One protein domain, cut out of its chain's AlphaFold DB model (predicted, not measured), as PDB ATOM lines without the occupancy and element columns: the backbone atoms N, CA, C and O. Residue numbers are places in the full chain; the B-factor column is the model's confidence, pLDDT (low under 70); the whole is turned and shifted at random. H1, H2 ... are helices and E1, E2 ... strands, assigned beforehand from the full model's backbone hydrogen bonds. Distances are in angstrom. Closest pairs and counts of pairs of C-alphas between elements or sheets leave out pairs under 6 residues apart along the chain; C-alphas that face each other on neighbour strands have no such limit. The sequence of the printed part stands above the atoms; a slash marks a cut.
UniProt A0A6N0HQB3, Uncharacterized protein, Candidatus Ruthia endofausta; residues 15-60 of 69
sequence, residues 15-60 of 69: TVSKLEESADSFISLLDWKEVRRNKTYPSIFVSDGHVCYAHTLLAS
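Overview. This is residues 15 to 60 of the 69 residues of an uncharacterized protein of Candidatus Ruthia endofausta (UniProt A0A6N0HQB3). One helix, H1, lies lengthwise over one face of a narrow two-stranded hairpin, E1 and E2, with the other face of the hairpin bare. The stretch after E2 turns round and runs back beside E2, on the side away from E1, to the short strand E3, which lies next to the first printed residues. The printed part has 46 residues, with one named helix and three named strands in the order H1, E1, E2, E3; the sheet is E1 - E2, antiparallel, and the class is mixed, helices and strands. The whole is compact, with a radius of gyration of the C-alphas of 9.7 A, and elongated in outline, with spans of 27 by 17 by 14 A.

Along the chain. The printed part begins at Thr 15, with its C-alpha at (174.359, 138.526, 262.446). H1 takes residues 19 to 30 and is 16.3 A long from first to last C-alpha, starting at C-alpha 19 at (170.787, 135.807, 269.984). E1, the longest strand by residues, takes residues 33 to 38 and is 15.2 A long. E2 takes residues 43 to 47 and is 13.6 A long. E3 takes residues 57 to 59, is 6.3 A long, and ends at C-alpha 59 at (175.928, 139.013, 268.529).

Arrangement. E1 and E2 form a hairpin, antiparallel with 158 degrees between their directions. The C-alphas of residues 34 and 46 face each other at 4.3 A. N 35 and O 45 are within hydrogen-bond range at 2.8 A, as are N 45 and O 36 at 2.8 A. H1 has 15 pairs of C-alphas within 10 A with E2 and 8 with E1. The closest C-alphas of H1 and E2 are those of Ala 23 and Ile 44, 6.7 A apart. The closest of H1 and E1 are those of Ile 27 and Lys 33, 5.6 A apart. In H1 every O i to N i+4 pair is within hydrogen-bond range. E3 pairs with no named strand, but its residues 58 to 59 pair with residues 15 to 16, parallel. The closest C-alphas of E2 and E3, those of Ser 43 and Leu 57, are 4.9 A apart. Those of H1 and E3, Leu 19 and Leu 57, are 5.8 A apart. E1 and E3 are apart.

Size, cuts and confidence. The two C-alphas farthest apart, those of His 50 and Ser 60, are 28.0 A from each other, while those of the first and last printed residues are 6.5 A apart. The printed part has no cut. The links H1 to E1 and E1 to E2 are tight, and the link E2 to E3, with 9 residues, is short. The mean pLDDT of the printed part is 77.1; residues 50 to 60 are under 70, and E3 has a mean of 47.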
ATOM      1  N   THR A  15     173.991 137.682 261.296       86.19
ATOM      2  CA  THR A  15     174.359 138.526 262.446       86.19
ATOM      3  C   THR A  15     173.097 139.148 263.038       86.19
ATOM      4  O   THR A  15     172.373 139.851 262.336       86.19
ATOM      5  N   VAL A  16     172.838 138.924 264.327       83.62
ATOM      6  CA  VAL A  16     171.651 139.450 265.019       83.62
ATOM      7  C   VAL A  16     172.025 140.250 266.254       83.62
ATOM      8  O   VAL A  16     173.088 140.099 266.852       83.62
ATOM      9  N   SER A  17     171.121 141.136 266.658       84.62
ATOM     10  CA  SER A  17     171.316 141.942 267.869       84.62
ATOM     11  C   SER A  17     170.924 141.185 269.143       84.62
ATOM     12  O   SER A  17     171.429 141.506 270.214       84.62
ATOM     13  N   LYS A  18     170.041 140.183 269.036       86.62
ATOM     14  CA  LYS A  18     169.517 139.407 270.165       86.62
ATOM     15  C   LYS A  18     169.511 137.919 269.824       86.62
ATOM     16  O   LYS A  18     168.627 137.447 269.116       86.62
ATOM     17  N   LEU A  19     170.525 137.209 270.306       86.75
ATOM     18  CA  LEU A  19     170.787 135.807 269.984       86.75
ATOM     19  C   LEU A  19     169.625 134.875 270.373       86.75
ATOM     20  O   LEU A  19     169.091 134.185 269.512       86.75
ATOM     21  N   GLU A  20     169.211 134.905 271.639       89.31
ATOM     22  CA  GLU A  20     168.170 134.005 272.166       89.31
ATOM     23  C   GLU A  20     166.797 134.285 271.535       89.31
ATOM     24  O   GLU A  20     166.185 133.377 270.997       89.31
ATOM     25  N   GLU A  21     166.360 135.550 271.488       90.62
ATOM     26  CA  GLU A  21     165.063 135.939 270.895       90.62
ATOM     27  C   GLU A  21     164.970 135.556 269.409       90.62
ATOM     28  O   GLU A  21     163.911 135.165 268.911       90.62
ATOM     29  N   SER A  22     166.097 135.640 268.697       89.88
ATOM     30  CA  SER A  22     166.160 135.213 267.302       89.88
ATOM     31  C   SER A  22     166.034 133.695 267.203       89.88
ATOM     32  O   SER A  22     165.186 133.220 266.458       89.88
ATOM     33  N   ALA A  23     166.820 132.933 267.974       89.62
ATOM     34  CA  ALA A  23     166.746 131.471 267.991       89.62
ATOM     35  C   ALA A  23     165.345 130.963 268.371       89.62
ATOM     36  O   ALA A  23     164.801 130.112 267.668       89.62
ATOM     37  N   ASP A  24     164.731 131.547 269.401       91.56
ATOM     38  CA  ASP A  24     163.363 131.238 269.822       91.56
ATOM     39  C   ASP A  24     162.352 131.508 268.708       91.56
ATOM     40  O   ASP A  24     161.429 130.722 268.521       91.56
ATOM     41  N   SER A  25     162.531 132.573 267.919       89.12
ATOM     42  CA  SER A  25     161.662 132.851 266.768       89.12
ATOM     43  C   SER A  25     161.762 131.751 265.706       89.12
ATOM     44  O   SER A  25     160.735 131.300 265.208       89.12
ATOM     45  N   PHE A  26     162.967 131.266 265.384       87.50
ATOM     46  CA  PHE A  26     163.137 130.149 264.441       87.50
ATOM     47  C   PHE A  26     162.527 128.850 264.985       87.50
ATOM     48  O   PHE A  26     161.846 128.137 264.255       87.50
ATOM     49  N   ILE A  27     162.728 128.556 266.269       90.06
ATOM     50  CA  ILE A  27     162.210 127.335 266.897       90.06
ATOM     51  C   ILE A  27     160.681 127.373 266.989       90.06
ATOM     52  O   ILE A  27     160.014 126.419 266.613       90.06
ATOM     53  N   SER A  28     160.115 128.484 267.456       90.88
ATOM     54  CA  SER A  28     158.677 128.596 267.719       90.88
ATOM     55  C   SER A  28     157.834 128.838 266.469       90.88
ATOM     56  O   SER A  28     156.736 128.295 266.373       90.88
ATOM     57  N   LEU A  29     158.310 129.645 265.515       90.50
ATOM     58  CA  LEU A  29     157.521 130.015 264.334       90.50
ATOM     59  C   LEU A  29     157.699 129.037 263.177       90.50
ATOM     60  O   LEU A  29     156.770 128.851 262.395       90.50
ATOM     61  N   LEU A  30     158.891 128.452 263.041       87.69
ATOM     62  CA  LEU A  30     159.226 127.576 261.917       87.69
ATOM     63  C   LEU A  30     159.333 126.102 262.323       87.69
ATOM     64  O   LEU A  30     159.582 125.270 261.457       87.69
ATOM     65  N   ASP A  31     159.131 125.782 263.607       87.19
ATOM     66  CA  ASP A  31     159.277 124.435 264.181       87.19
ATOM     67  C   ASP A  31     160.691 123.851 263.999       87.19
ATOM     68  O   ASP A  31     160.908 122.650 263.824       87.19
ATOM     69  N   TRP A  32     161.698 124.728 264.009       90.69
ATOM     70  CA  TRP A  32     163.097 124.313 263.943       90.69
ATOM     71  C   TRP A  32     163.590 123.854 265.316       90.69
ATOM     72  O   TRP A  32     163.001 124.145 266.354       90.69
ATOM     73  N   LYS A  33     164.719 123.147 265.350       88.25
ATOM     74  CA  LYS A  33     165.316 122.633 266.588       88.25
ATOM     75  C   LYS A  33     166.718 123.172 266.788       88.25
ATOM     76  O   LYS A  33     167.512 123.177 265.852       88.25
ATOM     77  N   GLU A  34     167.042 123.579 268.014       89.00
ATOM     78  CA  GLU A  34     168.425 123.876 268.395       89.00
ATOM     79  C   GLU A  34     169.256 122.587 268.330       89.00
ATOM     80  O   GLU A  34     168.976 121.611 269.025       89.00
ATOM     81  N   VAL A  35     170.284 122.583 267.483       88.75
ATOM     82  CA  VAL A  35     171.190 121.436 267.300       88.75
ATOM     83  C   VAL A  35     172.522 121.634 268.013       88.75
ATOM     84  O   VAL A  35     173.193 120.663 268.363       88.75
ATOM     85  N   ARG A  36     172.939 122.889 268.222       85.00
ATOM     86  CA  ARG A  36     174.199 123.226 268.890       85.00
ATOM     87  C   ARG A  36     174.188 124.669 269.380       85.00
ATOM     88  O   ARG A  36     173.590 125.536 268.759       85.00
ATOM     89  N   ARG A  37     174.966 124.947 270.425       87.75
ATOM     90  CA  ARG A  37     175.272 126.304 270.889       87.75
ATOM     91  C   ARG A  37     176.744 126.434 271.243       87.75
ATOM     92  O   ARG A  37     177.344 125.502 271.779       87.75
ATOM     93  N   ASN A  38     177.321 127.594 270.958       84.12
ATOM     94  CA  ASN A  38     178.643 127.985 271.418       84.12
ATOM     95  C   ASN A  38     178.503 129.218 272.324       84.12
ATOM     96  O   ASN A  38     177.923 130.224 271.930       84.12
ATOM     97  N   LYS A  39     178.989 129.126 273.568       81.00
ATOM     98  CA  LYS A  39     178.934 130.230 274.544       81.00
ATOM     99  C   LYS A  39     180.196 131.093 274.530       81.00
ATOM    100  O   LYS A  39     180.115 132.279 274.827       81.00
ATOM    101  N   THR A  40     181.351 130.517 274.197       82.81
ATOM    102  CA  THR A  40     182.630 131.241 274.083       82.81
ATOM    103  C   THR A  40     182.678 132.119 272.835       82.81
ATOM    104  O   THR A  40     183.352 133.144 272.830       82.81
ATOM    105  N   TYR A  41     181.917 131.754 271.809       80.75
ATOM    106  CA  TYR A  41     181.565 132.609 270.684       80.75
ATOM    107  C   TYR A  41     180.043 132.554 270.545       80.75
ATOM    108  O   TYR A  41     179.565 131.536 270.052       80.75
ATOM    109  N   PRO A  42     179.293 133.554 271.052       80.19
ATOM    110  CA  PRO A  42     177.850 133.456 271.256       80.19
ATOM    111  C   PRO A  42     177.144 133.209 269.922       80.19
ATOM    112  O   PRO A  42     176.947 134.144 269.151       80.19
ATOM    113  N   SER A  43     176.803 131.945 269.670       85.19
ATOM    114  CA  SER A  43     176.087 131.480 268.485       85.19
ATOM    115  C   SER A  43     175.206 130.276 268.815       85.19
ATOM    116  O   SER A  43     175.556 129.424 269.638       85.19
ATOM    117  N   ILE A  44     174.044 130.212 268.168       89.19
ATOM    118  CA  ILE A  44     173.061 129.133 268.294       89.19
ATOM    119  C   ILE A  44     172.794 128.597 266.896       89.19
ATOM    120  O   ILE A  44     172.563 129.372 265.981       89.19
ATOM    121  N   PHE A  45     172.833 127.282 266.743       86.88
ATOM    122  CA  PHE A  45     172.593 126.572 265.498       86.88
ATOM    123  C   PHE A  45     171.207 125.938 265.575       86.88
ATOM    124  O   PHE A  45     170.938 125.173 266.503       86.88
ATOM    125  N   VAL A  46     170.354 126.221 264.596       87.81
ATOM    126  CA  VAL A  46     168.982 125.704 264.497       87.81
ATOM    127  C   VAL A  46     168.812 124.890 263.206       87.81
ATOM    128  O   VAL A  46     169.567 125.079 262.267       87.81
ATOM    129  N   SER A  47     167.892 123.931 263.127       85.00
ATOM    130  CA  SER A  47     167.657 123.160 261.891       85.00
ATOM    131  C   SER A  47     166.240 122.598 261.830       85.00
ATOM    132  O   SER A  47     165.676 122.232 262.859       85.00
ATOM    133  N   ASP A  48     165.693 122.486 260.620       84.00
ATOM    134  CA  ASP A  48     164.413 121.835 260.302       84.00
ATOM    135  C   ASP A  48     164.560 120.348 259.919       84.00
ATOM    136  O   ASP A  48     163.585 119.684 259.578       84.00
ATOM    137  N   GLY A  49     165.782 119.808 259.950       73.44
ATOM    138  CA  GLY A  49     166.084 118.425 259.570       73.44
ATOM    139  C   GLY A  49     166.271 118.180 258.067       73.44
ATOM    140  O   GLY A  49     166.752 117.108 257.702       73.44
ATOM    141  N   HIS A  50     165.974 119.153 257.202       65.62
ATOM    142  CA  HIS A  50     166.203 119.063 255.753       65.62
ATOM    143  C   HIS A  50     167.319 119.987 255.272       65.62
ATOM    144  O   HIS A  50     167.963 119.708 254.257       65.62
ATOM    145  N   VAL A  51     167.608 121.043 256.027       51.22
ATOM    146  CA  VAL A  51     168.713 121.946 255.763       51.22
ATOM    147  C   VAL A  51     169.550 122.105 257.030       51.22
ATOM    148  O   VAL A  51     169.055 122.398 258.123       51.22
ATOM    149  N   CYS A  52     170.863 121.936 256.879       43.50
ATOM    150  CA  CYS A  52     171.861 122.374 257.851       43.50
ATOM    151  C   CYS A  52     171.870 123.915 257.922       43.50
ATOM    152  O   CYS A  52     172.869 124.553 257.614       43.50
ATOM    153  N   TYR A  53     170.770 124.558 258.317       43.84
ATOM    154  CA  TYR A  53     170.723 125.996 258.567       43.84
ATOM    155  C   TYR A  53     171.444 126.331 259.871       43.84
ATOM    156  O   TYR A  53     170.867 126.821 260.831       43.84
ATOM    157  N   ALA A  54     172.755 126.128 259.900       40.41
ATOM    158  CA  ALA A  54     173.622 126.775 260.864       40.41
ATOM    159  C   ALA A  54     173.567 128.301 260.659       40.41
ATOM    160  O   ALA A  54     174.491 128.888 260.104       40.41
ATOM    161  N   HIS A  55     172.480 128.941 261.091       42.31
ATOM    162  CA  HIS A  55     172.424 130.372 261.312       42.31
ATOM    163  C   HIS A  55     173.319 130.680 262.488       42.31
ATOM    164  O   HIS A  55     172.867 130.727 263.618       42.31
ATOM    165  N   THR A  56     174.610 130.887 262.226       41.16
ATOM    166  CA  THR A  56     175.507 131.492 263.207       41.16
ATOM    167  C   THR A  56     174.960 132.877 263.522       41.16
ATOM    168  O   THR A  56     175.196 133.837 262.792       41.16
ATOM    169  N   LEU A  57     174.170 132.949 264.591       46.75
ATOM    170  CA  LEU A  57     173.647 134.174 265.159       46.75
ATOM    171  C   LEU A  57     174.792 134.900 265.862       46.75
ATOM    172  O   LEU A  57     175.059 134.659 267.031       46.75
ATOM    173  N   LEU A  58     175.524 135.743 265.133       47.12
ATOM    174  CA  LEU A  58     176.606 136.529 265.721       47.12
ATOM    175  C   LEU A  58     176.011 137.720 266.466       47.12
ATOM    176  O   LEU A  58     175.367 138.570 265.851       47.12
ATOM    177  N   ALA A  59     176.253 137.811 267.773       47.84
ATOM    178  CA  ALA A  59     175.928 139.013 268.529       47.84
ATOM    179  C   ALA A  59     176.711 140.209 267.962       47.84
ATOM    180  O   ALA A  59     177.945 140.235 267.999       47.84
ATOM    181  N   SER A  60     176.002 141.217 267.450       46.25
ATOM    182  CA  SER A  60     176.618 142.488 267.062       46.25
ATOM    183  C   SER A  60     177.245 143.150 268.295       46.25
ATOM    184  O   SER A  60     176.553 143.727 269.131       46.25
TER     185      SER A  60